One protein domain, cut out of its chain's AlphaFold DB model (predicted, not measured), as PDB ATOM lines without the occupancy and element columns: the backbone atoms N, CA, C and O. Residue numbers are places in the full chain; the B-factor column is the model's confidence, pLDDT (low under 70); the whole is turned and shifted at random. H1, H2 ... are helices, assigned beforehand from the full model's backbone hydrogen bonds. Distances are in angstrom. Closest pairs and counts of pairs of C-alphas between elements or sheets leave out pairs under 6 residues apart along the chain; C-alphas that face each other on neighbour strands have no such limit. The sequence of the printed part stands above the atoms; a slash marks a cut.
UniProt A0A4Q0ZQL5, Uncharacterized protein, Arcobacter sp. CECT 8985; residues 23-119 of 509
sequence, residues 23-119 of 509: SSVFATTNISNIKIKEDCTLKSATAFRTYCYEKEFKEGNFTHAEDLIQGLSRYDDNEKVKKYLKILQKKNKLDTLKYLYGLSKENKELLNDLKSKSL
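AT A GLANCE: This is residues 23 to 119 of the 509 residues of an uncharacterized protein of Arcobacter sp. CECT 8985 (UniProt A0A4Q0ZQL5). Four helices follow one another along the longest axis, H1, H2, H3, H4, each packing on the next, with short H2 running against its neighbours. Beyond H1 the unnamed residues 23 to 45 fold back on themselves as an arm, of which residues 29 to 34 stick out. The printed part has 97 residues, with four named helices and no named strand; its class is all helix, with 49 residues in the helices. It is only just compact, close to loose, with a radius of gyration of the C-alphas of 14.8 A and spans of 45 by 27 by 20 A.

IN THESE COORDINATES: Find C-alpha 78 at (343.264, 357.642, 336.342); from there H3 runs through residues 78 to 90, 18.6 A long. H4, residues 105 to 117, spans 18.4 A and ends at C-alpha 117, (345.381, 347.823, 354.427). H1, residues 46 to 58, begins at (358.440, 364.025, 331.338) and spans 18.3 A. H2 is residues 65 to 74.

HOW THE PARTS SIT: Look first at Lys 82 and Asn 107, the closest C-alphas of H3 and H4, 6.4 A apart: these helices touch at a shallow tilt of 8 degrees, the same way. H2 and H3 form a helical hairpin and touch at a shallow tilt of 16 degrees, opposite ways; their closest C-alphas, Ile 69 and Val 81, are 5.9 A apart. H1 touches H2 at a steep tilt of 48 degrees, opposite ways, closest at the C-alphas of Thr 50 and Leu 68, 4.9 A. Helix packing is mostly aligned, but only just: 2 of 3 touching pairs have a shallow tilt. H1 and H3 are near each other, while H4 is apart from H1 and H2. In H1, H2, H3 and H4 every O i to N i+4 pair is within hydrogen-bond range.

THE WHOLE: The outline is elongated, and the C-alphas farthest apart, Ile 31 and Lys 105, are 47.7 A apart. The printed part has no cut; the link from H3 to H4, 14 residues, is long. Check the B-factor column: pLDDT is under 70 at residues 23 to 49 and 99 to 102.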
ATOM      1  N   SER A  23     367.255 359.527 323.383       33.06
ATOM      2  CA  SER A  23     367.651 358.227 322.788       33.06
ATOM      3  C   SER A  23     367.598 357.019 323.750       33.06
ATOM      4  O   SER A  23     368.122 357.120 324.860       33.06
ATOM      5  N   SER A  24     367.074 355.859 323.311       35.16
ATOM      6  CA  SER A  24     367.746 354.524 323.335       35.16
ATOM      7  C   SER A  24     366.796 353.378 322.909       35.16
ATOM      8  O   SER A  24     365.599 353.424 323.183       35.16
ATOM      9  N   VAL A  25     367.355 352.392 322.190       33.81
ATOM     10  CA  VAL A  25     366.717 351.465 321.228       33.81
ATOM     11  C   VAL A  25     366.563 350.030 321.765       33.81
ATOM     12  O   VAL A  25     367.471 349.522 322.418       33.81
ATOM     13  N   PHE A  26     365.462 349.353 321.398       27.66
ATOM     14  CA  PHE A  26     365.279 347.894 321.501       27.66
ATOM     15  C   PHE A  26     366.118 347.121 320.480       27.66
ATOM     16  O   PHE A  26     366.046 347.406 319.284       27.66
ATOM     17  N   ALA A  27     366.757 346.043 320.935       27.09
ATOM     18  CA  ALA A  27     366.996 344.861 320.114       27.09
ATOM     19  C   ALA A  27     366.876 343.597 320.983       27.09
ATOM     20  O   ALA A  27     367.711 343.347 321.852       27.09
ATOM     21  N   THR A  28     365.831 342.809 320.735       23.70
ATOM     22  CA  THR A  28     365.751 341.390 321.087       23.70
ATOM     23  C   THR A  28     365.972 340.576 319.821       23.70
ATOM     24  O   THR A  28     365.126 340.605 318.937       23.70
ATOM     25  N   THR A  29     367.071 339.835 319.772       25.61
ATOM     26  CA  THR A  29     367.136 338.455 319.275       25.61
ATOM     27  C   THR A  29     368.300 337.784 320.002       25.61
ATOM     28  O   THR A  29     369.328 338.412 320.268       25.61
ATOM     29  N   ASN A  30     368.063 336.548 320.447       24.95
ATOM     30  CA  ASN A  30     368.959 335.731 321.264       24.95
ATOM     31  C   ASN A  30     370.417 335.791 320.790       24.95
ATOM     32  O   ASN A  30     370.680 335.631 319.608       24.95
ATOM     33  N   ILE A  31     371.340 336.005 321.731       28.83
ATOM     34  CA  ILE A  31     372.403 335.051 322.091       28.83
ATOM     35  C   ILE A  31     372.840 335.448 323.515       28.83
ATOM     36  O   ILE A  31     373.286 336.572 323.763       28.83
ATOM     37  N   SER A  32     372.520 334.537 324.431       28.53
ATOM     38  CA  SER A  32     372.803 334.422 325.868       28.53
ATOM     39  C   SER A  32     373.728 335.467 326.525       28.53
ATOM     40  O   SER A  32     374.906 335.595 326.221       28.53
ATOM     41  N   ASN A  33     373.181 336.123 327.556       31.06
ATOM     42  CA  ASN A  33     373.860 336.786 328.688       31.06
ATOM     43  C   ASN A  33     374.133 338.298 328.672       31.06
ATOM     44  O   ASN A  33     374.526 338.824 329.713       31.06
ATOM     45  N   ILE A  34     373.788 339.052 327.623       32.53
ATOM     46  CA  ILE A  34     373.741 340.528 327.715       32.53
ATOM     47  C   ILE A  34     372.324 341.010 327.401       32.53
ATOM     48  O   ILE A  34     371.981 341.301 326.256       32.53
ATOM     49  N   LYS A  35     371.480 341.105 328.439       31.09
ATOM     50  CA  LYS A  35     370.216 341.854 328.361       31.09
ATOM     51  C   LYS A  35     370.568 343.333 328.228       31.09
ATOM     52  O   LYS A  35     370.890 343.990 329.215       31.09
ATOM     53  N   ILE A  36     370.547 343.839 327.000       35.78
ATOM     54  CA  ILE A  36     370.723 345.259 326.704       35.78
ATOM     55  C   ILE A  36     369.502 345.995 327.279       35.78
ATOM     56  O   ILE A  36     368.472 346.101 326.623       35.78
ATOM     57  N   LYS A  37     369.594 346.454 328.533       38.16
ATOM     58  CA  LYS A  37     368.533 347.246 329.168       38.16
ATOM     59  C   LYS A  37     368.399 348.604 328.470       38.16
ATOM     60  O   LYS A  37     369.407 349.214 328.078       38.16
ATOM     61  N   GLU A  38     367.155 349.059 328.313       48.09
ATOM     62  CA  GLU A  38     366.830 350.441 327.951       48.09
ATOM     63  C   GLU A  38     367.556 351.386 328.920       48.09
ATOM     64  O   GLU A  38     367.518 351.179 330.131       48.09
ATOM     65  N   ASP A  39     368.261 352.399 328.407       46.34
ATOM     66  CA  ASP A  39     368.857 353.421 329.273       46.34
ATOM     67  C   ASP A  39     367.920 354.628 329.312       46.34
ATOM     68  O   ASP A  39     367.922 355.485 328.419       46.34
ATOM     69  N   CYS A  40     367.070 354.642 330.336       47.69
ATOM     70  CA  CYS A  40     366.083 355.684 330.601       47.69
ATOM     71  C   CYS A  40     366.713 356.972 331.158       47.69
ATOM     72  O   CYS A  40     366.024 357.986 331.268       47.69
ATOM     73  N   THR A  41     368.014 356.973 331.486       41.50
ATOM     74  CA  THR A  41     368.705 358.120 332.106       41.50
ATOM     75  C   THR A  41     369.115 359.206 331.110       41.50
ATOM     76  O   THR A  41     369.243 360.371 331.480       41.50
ATOM     77  N   LEU A  42     369.220 358.879 329.820       38.81
ATOM     78  CA  LEU A  42     369.571 359.826 328.748       38.81
ATOM     79  C   LEU A  42     368.395 360.722 328.316       38.81
ATOM     80  O   LEU A  42     368.430 361.349 327.252       38.81
ATOM     81  N   LYS A  43     367.319 360.743 329.109       47.62
ATOM     82  CA  LYS A  43     365.997 361.172 328.675       47.62
ATOM     83  C   LYS A  43     365.491 362.347 329.530       47.62
ATOM     84  O   LYS A  43     365.276 362.173 330.721       47.62
ATOM     85  N   SER A  44     365.315 363.555 328.982       38.34
ATOM     86  CA  SER A  44     364.874 364.757 329.721       38.34
ATOM     87  C   SER A  44     363.358 365.022 329.714       38.34
ATOM     88  O   SER A  44     362.894 365.846 330.495       38.34
ATOM     89  N   ALA A  45     362.581 364.370 328.844       50.22
ATOM     90  CA  ALA A  45     361.157 364.657 328.670       50.22
ATOM     91  C   ALA A  45     360.267 363.908 329.671       50.22
ATOM     92  O   ALA A  45     360.342 362.684 329.777       50.22
ATOM     93  N   THR A  46     359.351 364.612 330.338       56.38
ATOM     94  CA  THR A  46     358.440 364.025 331.338       56.38
ATOM     95  C   THR A  46     357.528 362.942 330.760       56.38
ATOM     96  O   THR A  46     357.376 361.899 331.380       56.38
ATOM     97  N   ALA A  47     356.956 363.145 329.571       55.16
ATOM     98  CA  ALA A  47     356.047 362.184 328.935       55.16
ATOM     99  C   ALA A  47     356.746 360.883 328.516       55.16
ATOM    100  O   ALA A  47     356.231 359.787 328.731       55.16
ATOM    101  N   PHE A  48     357.953 360.999 327.965       57.53
ATOM    102  CA  PHE A  48     358.739 359.842 327.557       57.53
ATOM    103  C   PHE A  48     359.264 359.064 328.772       57.53
ATOM    104  O   PHE A  48     359.231 357.836 328.783       57.53
ATOM    105  N   ARG A  49     359.682 359.770 329.832       64.69
ATOM    106  CA  ARG A  49     360.020 359.143 331.117       64.69
ATOM    107  C   ARG A  49     358.860 358.311 331.650       64.69
ATOM    108  O   ARG A  49     359.081 357.164 332.004       64.69
ATOM    109  N   THR A  50     357.631 358.834 331.627       70.94
ATOM    110  CA  THR A  50     356.437 358.072 332.030       70.94
ATOM    111  C   THR A  50     356.286 356.782 331.223       70.94
ATOM    112  O   THR A  50     356.102 355.727 331.814       70.94
ATOM    113  N   TYR A  51     356.433 356.835 329.897       72.94
ATOM    114  CA  TYR A  51     356.368 355.640 329.049       72.94
ATOM    115  C   TYR A  51     357.461 354.606 329.374       72.94
ATOM    116  O   TYR A  51     357.180 353.416 329.501       72.94
ATOM    117  N   CYS A  52     358.705 355.054 329.547       70.06
ATOM    118  CA  CYS A  52     359.816 354.177 329.915       70.06
ATOM    119  C   CYS A  52     359.639 353.563 331.304       70.06
ATOM    120  O   CYS A  52     359.782 352.356 331.469       70.06
ATOM    121  N   TYR A  53     359.256 354.366 332.294       80.94
ATOM    122  CA  TYR A  53     358.972 353.861 333.632       80.94
ATOM    123  C   TYR A  53     357.785 352.903 333.628       80.94
ATOM    124  O   TYR A  53     357.788 351.945 334.389       80.94
ATOM    125  N   GLU A  54     356.803 353.091 332.741       84.06
ATOM    126  CA  GLU A  54     355.709 352.136 332.562       84.06
ATOM    127  C   GLU A  54     356.218 350.773 332.068       84.06
ATOM    128  O   GLU A  54     355.730 349.738 332.526       84.06
ATOM    129  N   LYS A  55     357.209 350.746 331.170       79.75
ATOM    130  CA  LYS A  55     357.845 349.495 330.728       79.75
ATOM    131  C   LYS A  55     358.649 348.836 331.831       79.75
ATOM    132  O   LYS A  55     358.403 347.670 332.124       79.75
ATOM    133  N   GLU A  56     359.533 349.589 332.484       82.06
ATOM    134  CA  GLU A  56     360.292 349.094 333.636       82.06
ATOM    135  C   GLU A  56     359.352 348.499 334.692       82.06
ATOM    136  O   GLU A  56     359.575 347.398 335.193       82.06
ATOM    137  N   PHE A  57     358.246 349.190 334.970       87.25
ATOM    138  CA  PHE A  57     357.230 348.748 335.912       87.25
ATOM    139  C   PHE A  57     356.570 347.434 335.479       87.25
ATOM    140  O   PHE A  57     356.396 346.536 336.307       87.25
ATOM    141  N   LYS A  58     356.223 347.285 334.192       84.44
ATOM    142  CA  LYS A  58     355.663 346.039 333.629       84.44
ATOM    143  C   LYS A  58     356.655 344.875 333.685       84.44
ATOM    144  O   LYS A  58     356.234 343.743 333.895       84.44
ATOM    145  N   GLU A  59     357.951 345.153 333.582       84.19
ATOM    146  CA  GLU A  59     359.032 344.175 333.768       84.19
ATOM    147  C   GLU A  59     359.327 343.864 335.251       84.19
ATOM    148  O   GLU A  59     360.176 343.028 335.562       84.19
ATOM    149  N   GLY A  60     358.623 344.511 336.186       84.00
ATOM    150  CA  GLY A  60     358.771 344.301 337.626       84.00
ATOM    151  C   GLY A  60     359.850 345.160 338.293       84.00
ATOM    152  O   GLY A  60     360.175 344.932 339.460       84.00
ATOM    153  N   ASN A  61     360.404 346.150 337.592       85.31
ATOM    154  CA  ASN A  61     361.286 347.158 338.169       85.31
ATOM    155  C   ASN A  61     360.469 348.361 338.669       85.31
ATOM    156  O   ASN A  61     359.999 349.191 337.898       85.31
ATOM    157  N   PHE A  62     360.333 348.475 339.991       88.94
ATOM    158  CA  PHE A  62     359.513 349.502 340.648       88.94
ATOM    159  C   PHE A  62     360.299 350.738 341.107       88.94
ATOM    160  O   PHE A  62     359.763 351.556 341.851       88.94
ATOM    161  N   THR A  63     361.563 350.881 340.698       86.25
ATOM    162  CA  THR A  63     362.445 351.970 341.162       86.25
ATOM    163  C   THR A  63     361.868 353.356 340.861       86.25
ATOM    164  O   THR A  63     361.946 354.243 341.703       86.25
ATOM    165  N   HIS A  64     361.218 353.512 339.703       86.69
ATOM    166  CA  HIS A  64     360.627 354.772 339.235       86.69
ATOM    167  C   HIS A  64     359.092 354.790 339.323       86.69
ATOM    168  O   HIS A  64     358.415 355.500 338.578       86.69
ATOM    169  N   ALA A  65     358.509 353.977 340.211       89.88
ATOM    170  CA  ALA A  65     357.057 353.857 340.329       89.88
ATOM    171  C   ALA A  65     356.373 355.184 340.708       89.88
ATOM    172  O   ALA A  65     355.296 355.482 340.201       89.88
ATOM    173  N   GLU A  66     356.998 356.001 341.559       88.81
ATOM    174  CA  GLU A  66     356.483 357.324 341.929       88.81
ATOM    175  C   GLU A  66     356.396 358.263 340.722       88.81
ATOM    176  O   GLU A  66     355.331 358.822 340.453       88.81
ATOM    177  N   ASP A  67     357.474 358.365 339.944       84.88
ATOM    178  CA  ASP A  67     357.530 359.201 338.743       84.88
ATOM    179  C   ASP A  67     356.552 358.729 337.661       84.88
ATOM    180  O   ASP A  67     355.939 359.546 336.969       84.88
ATOM    181  N   LEU A  68     356.367 357.411 337.528       86.69
ATOM    182  CA  LEU A  68     355.348 356.831 336.658       86.69
ATOM    183  C   LEU A  68     353.946 357.280 337.076       86.69
ATOM    184  O   LEU A  68     353.201 357.804 336.251       86.69
ATOM    185  N   ILE A  69     353.582 357.087 338.346       89.19
ATOM    186  CA  ILE A  69     352.247 357.418 338.858       89.19
ATOM    187  C   ILE A  69     351.973 358.918 338.731       89.19
ATOM    188  O   ILE A  69     350.904 359.304 338.254       89.19
ATOM    189  N   GLN A  70     352.936 359.770 339.095       83.62
ATOM    190  CA  GLN A  70     352.815 361.217 338.912       83.62
ATOM    191  C   GLN A  70     352.685 361.583 337.431       83.62
ATOM    192  O   GLN A  70     351.844 362.404 337.070       83.62
ATOM    193  N   GLY A  71     353.488 360.961 336.566       78.44
ATOM    194  CA  GLY A  71     353.441 361.159 335.123       78.44
ATOM    195  C   GLY A  71     352.072 360.834 334.534       78.44
ATOM    196  O   GLY A  71     351.478 361.677 333.874       78.44
ATOM    197  N   LEU A  72     351.532 359.652 334.836       82.06
ATOM    198  CA  LEU A  72     350.197 359.237 334.397       82.06
ATOM    199  C   LEU A  72     349.100 360.158 334.935       82.06
ATOM    200  O   LEU A  72     348.171 360.495 334.207       82.06
ATOM    201  N   SER A  73     349.233 360.612 336.182       81.88
ATOM    202  CA  SER A  73     348.262 361.521 336.798       81.88
ATOM    203  C   SER A  73     348.254 362.899 336.139       81.88
ATOM    204  O   SER A  73     347.188 363.470 335.948       81.88
ATOM    205  N   ARG A  74     349.415 363.416 335.708       75.62
ATOM    206  CA  ARG A  74     349.495 364.663 334.914       75.62
ATOM    207  C   ARG A  74     348.782 364.558 333.566       75.62
ATOM    208  O   ARG A  74     348.416 365.583 333.001       75.62
ATOM    209  N   TYR A  75     348.626 363.344 333.047       70.50
ATOM    210  CA  TYR A  75     347.894 363.054 331.818       70.50
ATOM    211  C   TYR A  75     346.514 362.457 332.113       70.50
ATOM    212  O   TYR A  75     346.084 361.634 331.321       70.50
ATOM    213  N   ASP A  76     345.878 362.794 333.248       72.94
ATOM    214  CA  ASP A  76     344.569 362.306 333.735       72.94
ATOM    215  C   ASP A  76     344.279 360.803 333.470       72.94
ATOM    216  O   ASP A  76     343.123 360.394 333.315       72.94
ATOM    217  N   ASP A  77     345.302 359.938 333.446       80.25
ATOM    218  CA  ASP A  77     345.162 358.507 333.139       80.25
ATOM    219  C   ASP A  77     344.804 357.712 334.407       80.25
ATOM    220  O   ASP A  77     345.531 356.830 334.878       80.25
ATOM    221  N   ASN A  78     343.677 358.100 335.016       83.38
ATOM    222  CA  ASN A  78     343.264 357.642 336.342       83.38
ATOM    223  C   ASN A  78     343.132 356.116 336.424       83.38
ATOM    224  O   ASN A  78     343.524 355.534 337.431       83.38
ATOM    225  N   GLU A  79     342.649 355.458 335.372       84.69
ATOM    226  CA  GLU A  79     342.473 354.003 335.355       84.69
ATOM    227  C   GLU A  79     343.810 353.250 335.374       84.69
ATOM    228  O   GLU A  79     343.976 352.294 336.141       84.69
ATOM    229  N   LYS A  80     344.818 353.714 334.618       88.38
ATOM    230  CA  LYS A  80     346.170 353.145 334.723       88.38
ATOM    231  C   LYS A  80     346.774 353.388 336.101       88.38
ATOM    232  O   LYS A  80     347.384 352.474 336.655       88.38
ATOM    233  N   VAL A  81     346.573 354.574 336.681       90.62
ATOM    234  CA  VAL A  81     347.026 354.865 338.049       90.62
ATOM    235  C   VAL A  81     346.395 353.882 339.039       90.62
ATOM    236  O   VAL A  81     347.134 353.204 339.753       90.62
ATOM    237  N   LYS A  82     345.063 353.702 339.031       91.94
ATOM    238  CA  LYS A  82     344.359 352.723 339.887       91.94
ATOM    239  C   LYS A  82     344.939 351.318 339.722       91.94
ATOM    240  O   LYS A  82     345.238 350.645 340.714       91.94
ATOM    241  N   LYS A  83     345.147 350.878 338.476       93.88
ATOM    242  CA  LYS A  83     345.752 349.576 338.159       93.88
ATOM    243  C   LYS A  83     347.152 349.437 338.764       93.88
ATOM    244  O   LYS A  83     347.449 348.418 339.385       93.88
ATOM    245  N   TYR A  84     348.009 350.444 338.619       94.00
ATOM    246  CA  TYR A  84     349.401 350.384 339.077       94.00
ATOM    247  C   TYR A  84     349.542 350.521 340.591       94.00
ATOM    248  O   TYR A  84     350.358 349.810 341.179       94.00
ATOM    249  N   LEU A  85     348.678 351.294 341.252       93.81
ATOM    250  CA  LEU A  85     348.589 351.302 342.715       93.81
ATOM    251  C   LEU A  85     348.254 349.908 343.272       93.81
ATOM    252  O   LEU A  85     348.920 349.434 344.197       93.81
ATOM    253  N   LYS A  86     347.293 349.199 342.661       92.31
ATOM    254  CA  LYS A  86     346.952 347.815 343.039       92.31
ATOM    255  C   LYS A  86     348.117 346.842 342.807       92.31
ATOM    256  O   LYS A  86     348.344 345.954 343.628       92.31
ATOM    257  N   ILE A  87     348.885 347.001 341.724       94.00
ATOM    258  CA  ILE A  87     350.081 346.173 341.469       94.00
ATOM    259  C   ILE A  87     351.160 346.420 342.530       94.00
ATOM    260  O   ILE A  87     351.694 345.457 343.083       94.00
ATOM    261  N   LEU A  88     351.449 347.682 342.861       92.31
ATOM    262  CA  LEU A  88     352.417 348.026 343.908       92.31
ATOM    263  C   LEU A  88     352.021 347.435 345.259       92.31
ATOM    264  O   LEU A  88     352.875 346.896 345.960       92.31
ATOM    265  N   GLN A  89     350.733 347.466 345.606       90.56
ATOM    266  CA  GLN A  89     350.233 346.813 346.814       90.56
ATOM    267  C   GLN A  89     350.498 345.305 346.793       90.56
ATOM    268  O   GLN A  89     351.106 344.786 347.728       90.56
ATOM    269  N   LYS A  90     350.108 344.607 345.716       90.19
ATOM    270  CA  LYS A  90     350.326 343.155 345.567       90.19
ATOM    271  C   LYS A  90     351.804 342.768 345.653       90.19
ATOM    272  O   LYS A  90     352.128 341.682 346.118       90.19
ATOM    273  N   LYS A  91     352.707 343.644 345.209       89.56
ATOM    274  CA  LYS A  91     354.160 343.427 345.262       89.56
ATOM    275  C   LYS A  91     354.816 343.944 346.548       89.56
ATOM    276  O   LYS A  91     356.031 343.824 346.677       89.56
ATOM    277  N   ASN A  92     354.037 344.479 347.493       85.81
ATOM    278  CA  ASN A  92     354.518 345.112 348.725       85.81
ATOM    279  C   ASN A  92     355.556 346.222 348.442       85.81
ATOM    280  O   ASN A  92     356.631 346.254 349.035       85.81
ATOM    281  N   LYS A  93     355.238 347.088 347.469       90.31
ATOM    282  CA  LYS A  93     356.073 348.189 346.960       90.31
ATOM    283  C   LYS A  93     355.409 349.563 347.071       90.31
ATOM    284  O   LYS A  93     355.820 350.504 346.400       90.31
ATOM    285  N   LEU A  94     354.365 349.712 347.889       88.12
ATOM    286  CA  LEU A  94     353.704 351.013 348.099       88.12
ATOM    287  C   LEU A  94     354.611 352.051 348.779       88.12
ATOM    288  O   LEU A  94     354.378 353.250 348.637       88.12
ATOM    289  N   ASP A  95     355.655 351.596 349.472       82.69
ATOM    290  CA  ASP A  95     356.698 352.414 350.097       82.69
ATOM    291  C   ASP A  95     357.521 353.218 349.078       82.69
ATOM    292  O   ASP A  95     358.090 354.256 349.421       82.69
ATOM    293  N   THR A  96     357.534 352.781 347.814       84.56
ATOM    294  CA  THR A  96     358.140 353.527 346.702       84.56
ATOM    295  C   THR A  96     357.448 354.866 346.438       84.56
ATOM    296  O   THR A  96     358.064 355.739 345.845       84.56
ATOM    297  N   LEU A  97     356.209 355.064 346.908       85.75
ATOM    298  CA  LEU A  97     355.428 356.284 346.697       85.75
ATOM    299  C   LEU A  97     355.588 357.264 347.871       85.75
ATOM    300  O   LEU A  97     354.812 357.216 348.843       85.75
ATOM    301  N   LYS A  98     356.586 358.159 347.791       75.62
ATOM    302  CA  LYS A  98     356.945 359.087 348.881       75.62
ATOM    303  C   LYS A  98     356.164 360.399 348.852       75.62
ATOM    304  O   LYS A  98     355.684 360.816 349.909       75.62
ATOM    305  N   TYR A  99     356.033 361.015 347.682       67.94
ATOM    306  CA  TYR A  99     355.391 362.304 347.440       67.94
ATOM    307  C   TYR A  99     354.404 362.178 346.281       67.94
ATOM    308  O   TYR A  99     354.678 361.595 345.236       67.94
ATOM    309  N   LEU A 100     353.189 362.679 346.470       64.00
ATOM    310  CA  LEU A 100     352.092 362.405 345.538       64.00
ATOM    311  C   LEU A 100     351.321 363.669 345.212       64.00
ATOM    312  O   LEU A 100     350.100 363.749 345.347       64.00
ATOM    313  N   TYR A 101     352.083 364.670 344.788       64.75
ATOM    314  CA  TYR A 101     351.531 365.861 344.173       64.75
ATOM    315  C   TYR A 101     350.855 365.470 342.852       64.75
ATOM    316  O   TYR A 101     351.440 364.763 342.032       64.75
ATOM    317  N   GLY A 102     349.614 365.917 342.657       69.06
ATOM    318  CA  GLY A 102     348.889 365.747 341.395       69.06
ATOM    319  C   GLY A 102     348.076 364.458 341.236       69.06
ATOM    320  O   GLY A 102     347.541 364.248 340.154       69.06
ATOM    321  N   LEU A 103     347.938 363.611 342.266       82.00
ATOM    322  CA  LEU A 103     346.911 362.557 342.242       82.00
ATOM    323  C   LEU A 103     345.508 363.181 342.280       82.00
ATOM    324  O   LEU A 103     345.256 364.092 343.072       82.00
ATOM    325  N   SER A 104     344.581 362.631 341.495       82.25
ATOM    326  CA  SER A 104     343.152 362.924 341.639       82.25
ATOM    327  C   SER A 104     342.642 362.522 343.030       82.25
ATOM    328  O   SER A 104     343.227 361.658 343.693       82.25
ATOM    329  N   LYS A 105     341.539 363.140 343.476       84.88
ATOM    330  CA  LYS A 105     340.911 362.849 344.777       84.88
ATOM    331  C   LYS A 105     340.646 361.347 344.946       84.88
ATOM    332  O   LYS A 105     341.134 360.760 345.908       84.88
ATOM    333  N   GLU A 106     340.012 360.722 343.953       87.12
ATOM    334  CA  GLU A 106     339.734 359.278 343.931       87.12
ATOM    335  C   GLU A 106     341.001 358.422 344.086       87.12
ATOM    336  O   GLU A 106     341.041 357.483 344.879       87.12
ATOM    337  N   ASN A 107     342.072 358.742 343.353       88.62
ATOM    338  CA  ASN A 107     343.313 357.965 343.413       88.62
ATOM    339  C   ASN A 107     344.067 358.167 344.730       88.62
ATOM    340  O   ASN A 107     344.733 357.249 345.213       88.62
ATOM    341  N   LYS A 108     343.955 359.358 345.325       89.12
ATOM    342  CA  LYS A 108     344.502 359.654 346.651       89.12
ATOM    343  C   LYS A 108     343.758 358.877 347.737       89.12
ATOM    344  O   LYS A 108     344.403 358.320 348.623       89.12
ATOM    345  N   GLU A 109     342.433 358.808 347.658       90.06
ATOM    346  CA  GLU A 109     341.594 358.010 348.559       90.06
ATOM    347  C   GLU A 109     341.896 356.517 348.430       90.06
ATOM    348  O   GLU A 109     342.200 355.875 349.437       90.06
ATOM    349  N   LEU A 110     341.945 355.995 347.198       92.50
ATOM    350  CA  LEU A 110     342.342 354.613 346.938       92.50
ATOM    351  C   LEU A 110     343.706 354.313 347.559       92.50
ATOM    352  O   LEU A 110     343.848 353.342 348.293       92.50
ATOM    353  N   LEU A 111     344.718 355.143 347.306       90.88
ATOM    354  CA  LEU A 111     346.041 354.904 347.868       90.88
ATOM    355  C   LEU A 111     346.039 354.894 349.401       90.88
ATOM    356  O   LEU A 111     346.726 354.067 350.000       90.88
ATOM    357  N   ASN A 112     345.319 355.820 350.032       89.69
ATOM    358  CA  ASN A 112     345.220 355.889 351.486       89.69
ATOM    359  C   ASN A 112     344.600 354.607 352.058       89.69
ATOM    360  O   ASN A 112     345.114 354.068 353.041       89.69
ATOM    361  N   ASP A 113     343.557 354.081 351.409       91.81
ATOM    362  CA  ASP A 113     342.983 352.774 351.736       91.81
ATOM    363  C   ASP A 113     344.018 351.650 351.565       91.81
ATOM    364  O   ASP A 113     344.247 350.870 352.496       91.81
ATOM    365  N   LEU A 114     344.738 351.609 350.436       92.38
ATOM    366  CA  LEU A 114     345.758 350.583 350.191       92.38
ATOM    367  C   LEU A 114     346.890 350.629 351.230       92.38
ATOM    368  O   LEU A 114     347.284 349.578 351.735       92.38
ATOM    369  N   LYS A 115     347.383 351.827 351.582       90.12
ATOM    370  CA  LYS A 115     348.424 352.038 352.605       90.12
ATOM    371  C   LYS A 115     347.946 351.635 354.000       90.12
ATOM    372  O   LYS A 115     348.705 351.028 354.760       90.12
ATOM    373  N   SER A 116     346.679 351.913 354.318       88.88
ATOM    374  CA  SER A 116     346.042 351.470 355.560       88.88
ATOM    375  C   SER A 116     345.930 349.940 355.621       88.88
ATOM    376  O   SER A 116     346.298 349.335 356.627       88.88
ATOM    377  N   LYS A 117     345.485 349.291 354.536       88.69
ATOM    378  CA  LYS A 117     345.381 347.823 354.427       88.69
ATOM    379  C   LYS A 117     346.742 347.127 354.470       88.69
ATOM    380  O   LYS A 117     346.873 346.074 355.084       88.69
ATOM    381  N   SER A 118     347.773 347.708 353.857       87.81
ATOM    382  CA  SER A 118     349.123 347.129 353.851       87.81
ATOM    383  C   SER A 118     349.895 347.321 355.158       87.81
ATOM    384  O   SER A 118     350.998 346.776 355.283       87.81
ATOM    385  N   LEU A 119     349.344 348.082 356.112       90.44
ATOM    386  CA  LEU A 119     350.019 348.519 357.334       90.44
ATOM    387  C   LEU A 119     351.340 349.248 357.021       90.44
ATOM    388  O   LEU A 119     352.434 348.832 357.426       90.44
TER     389      LEU A 119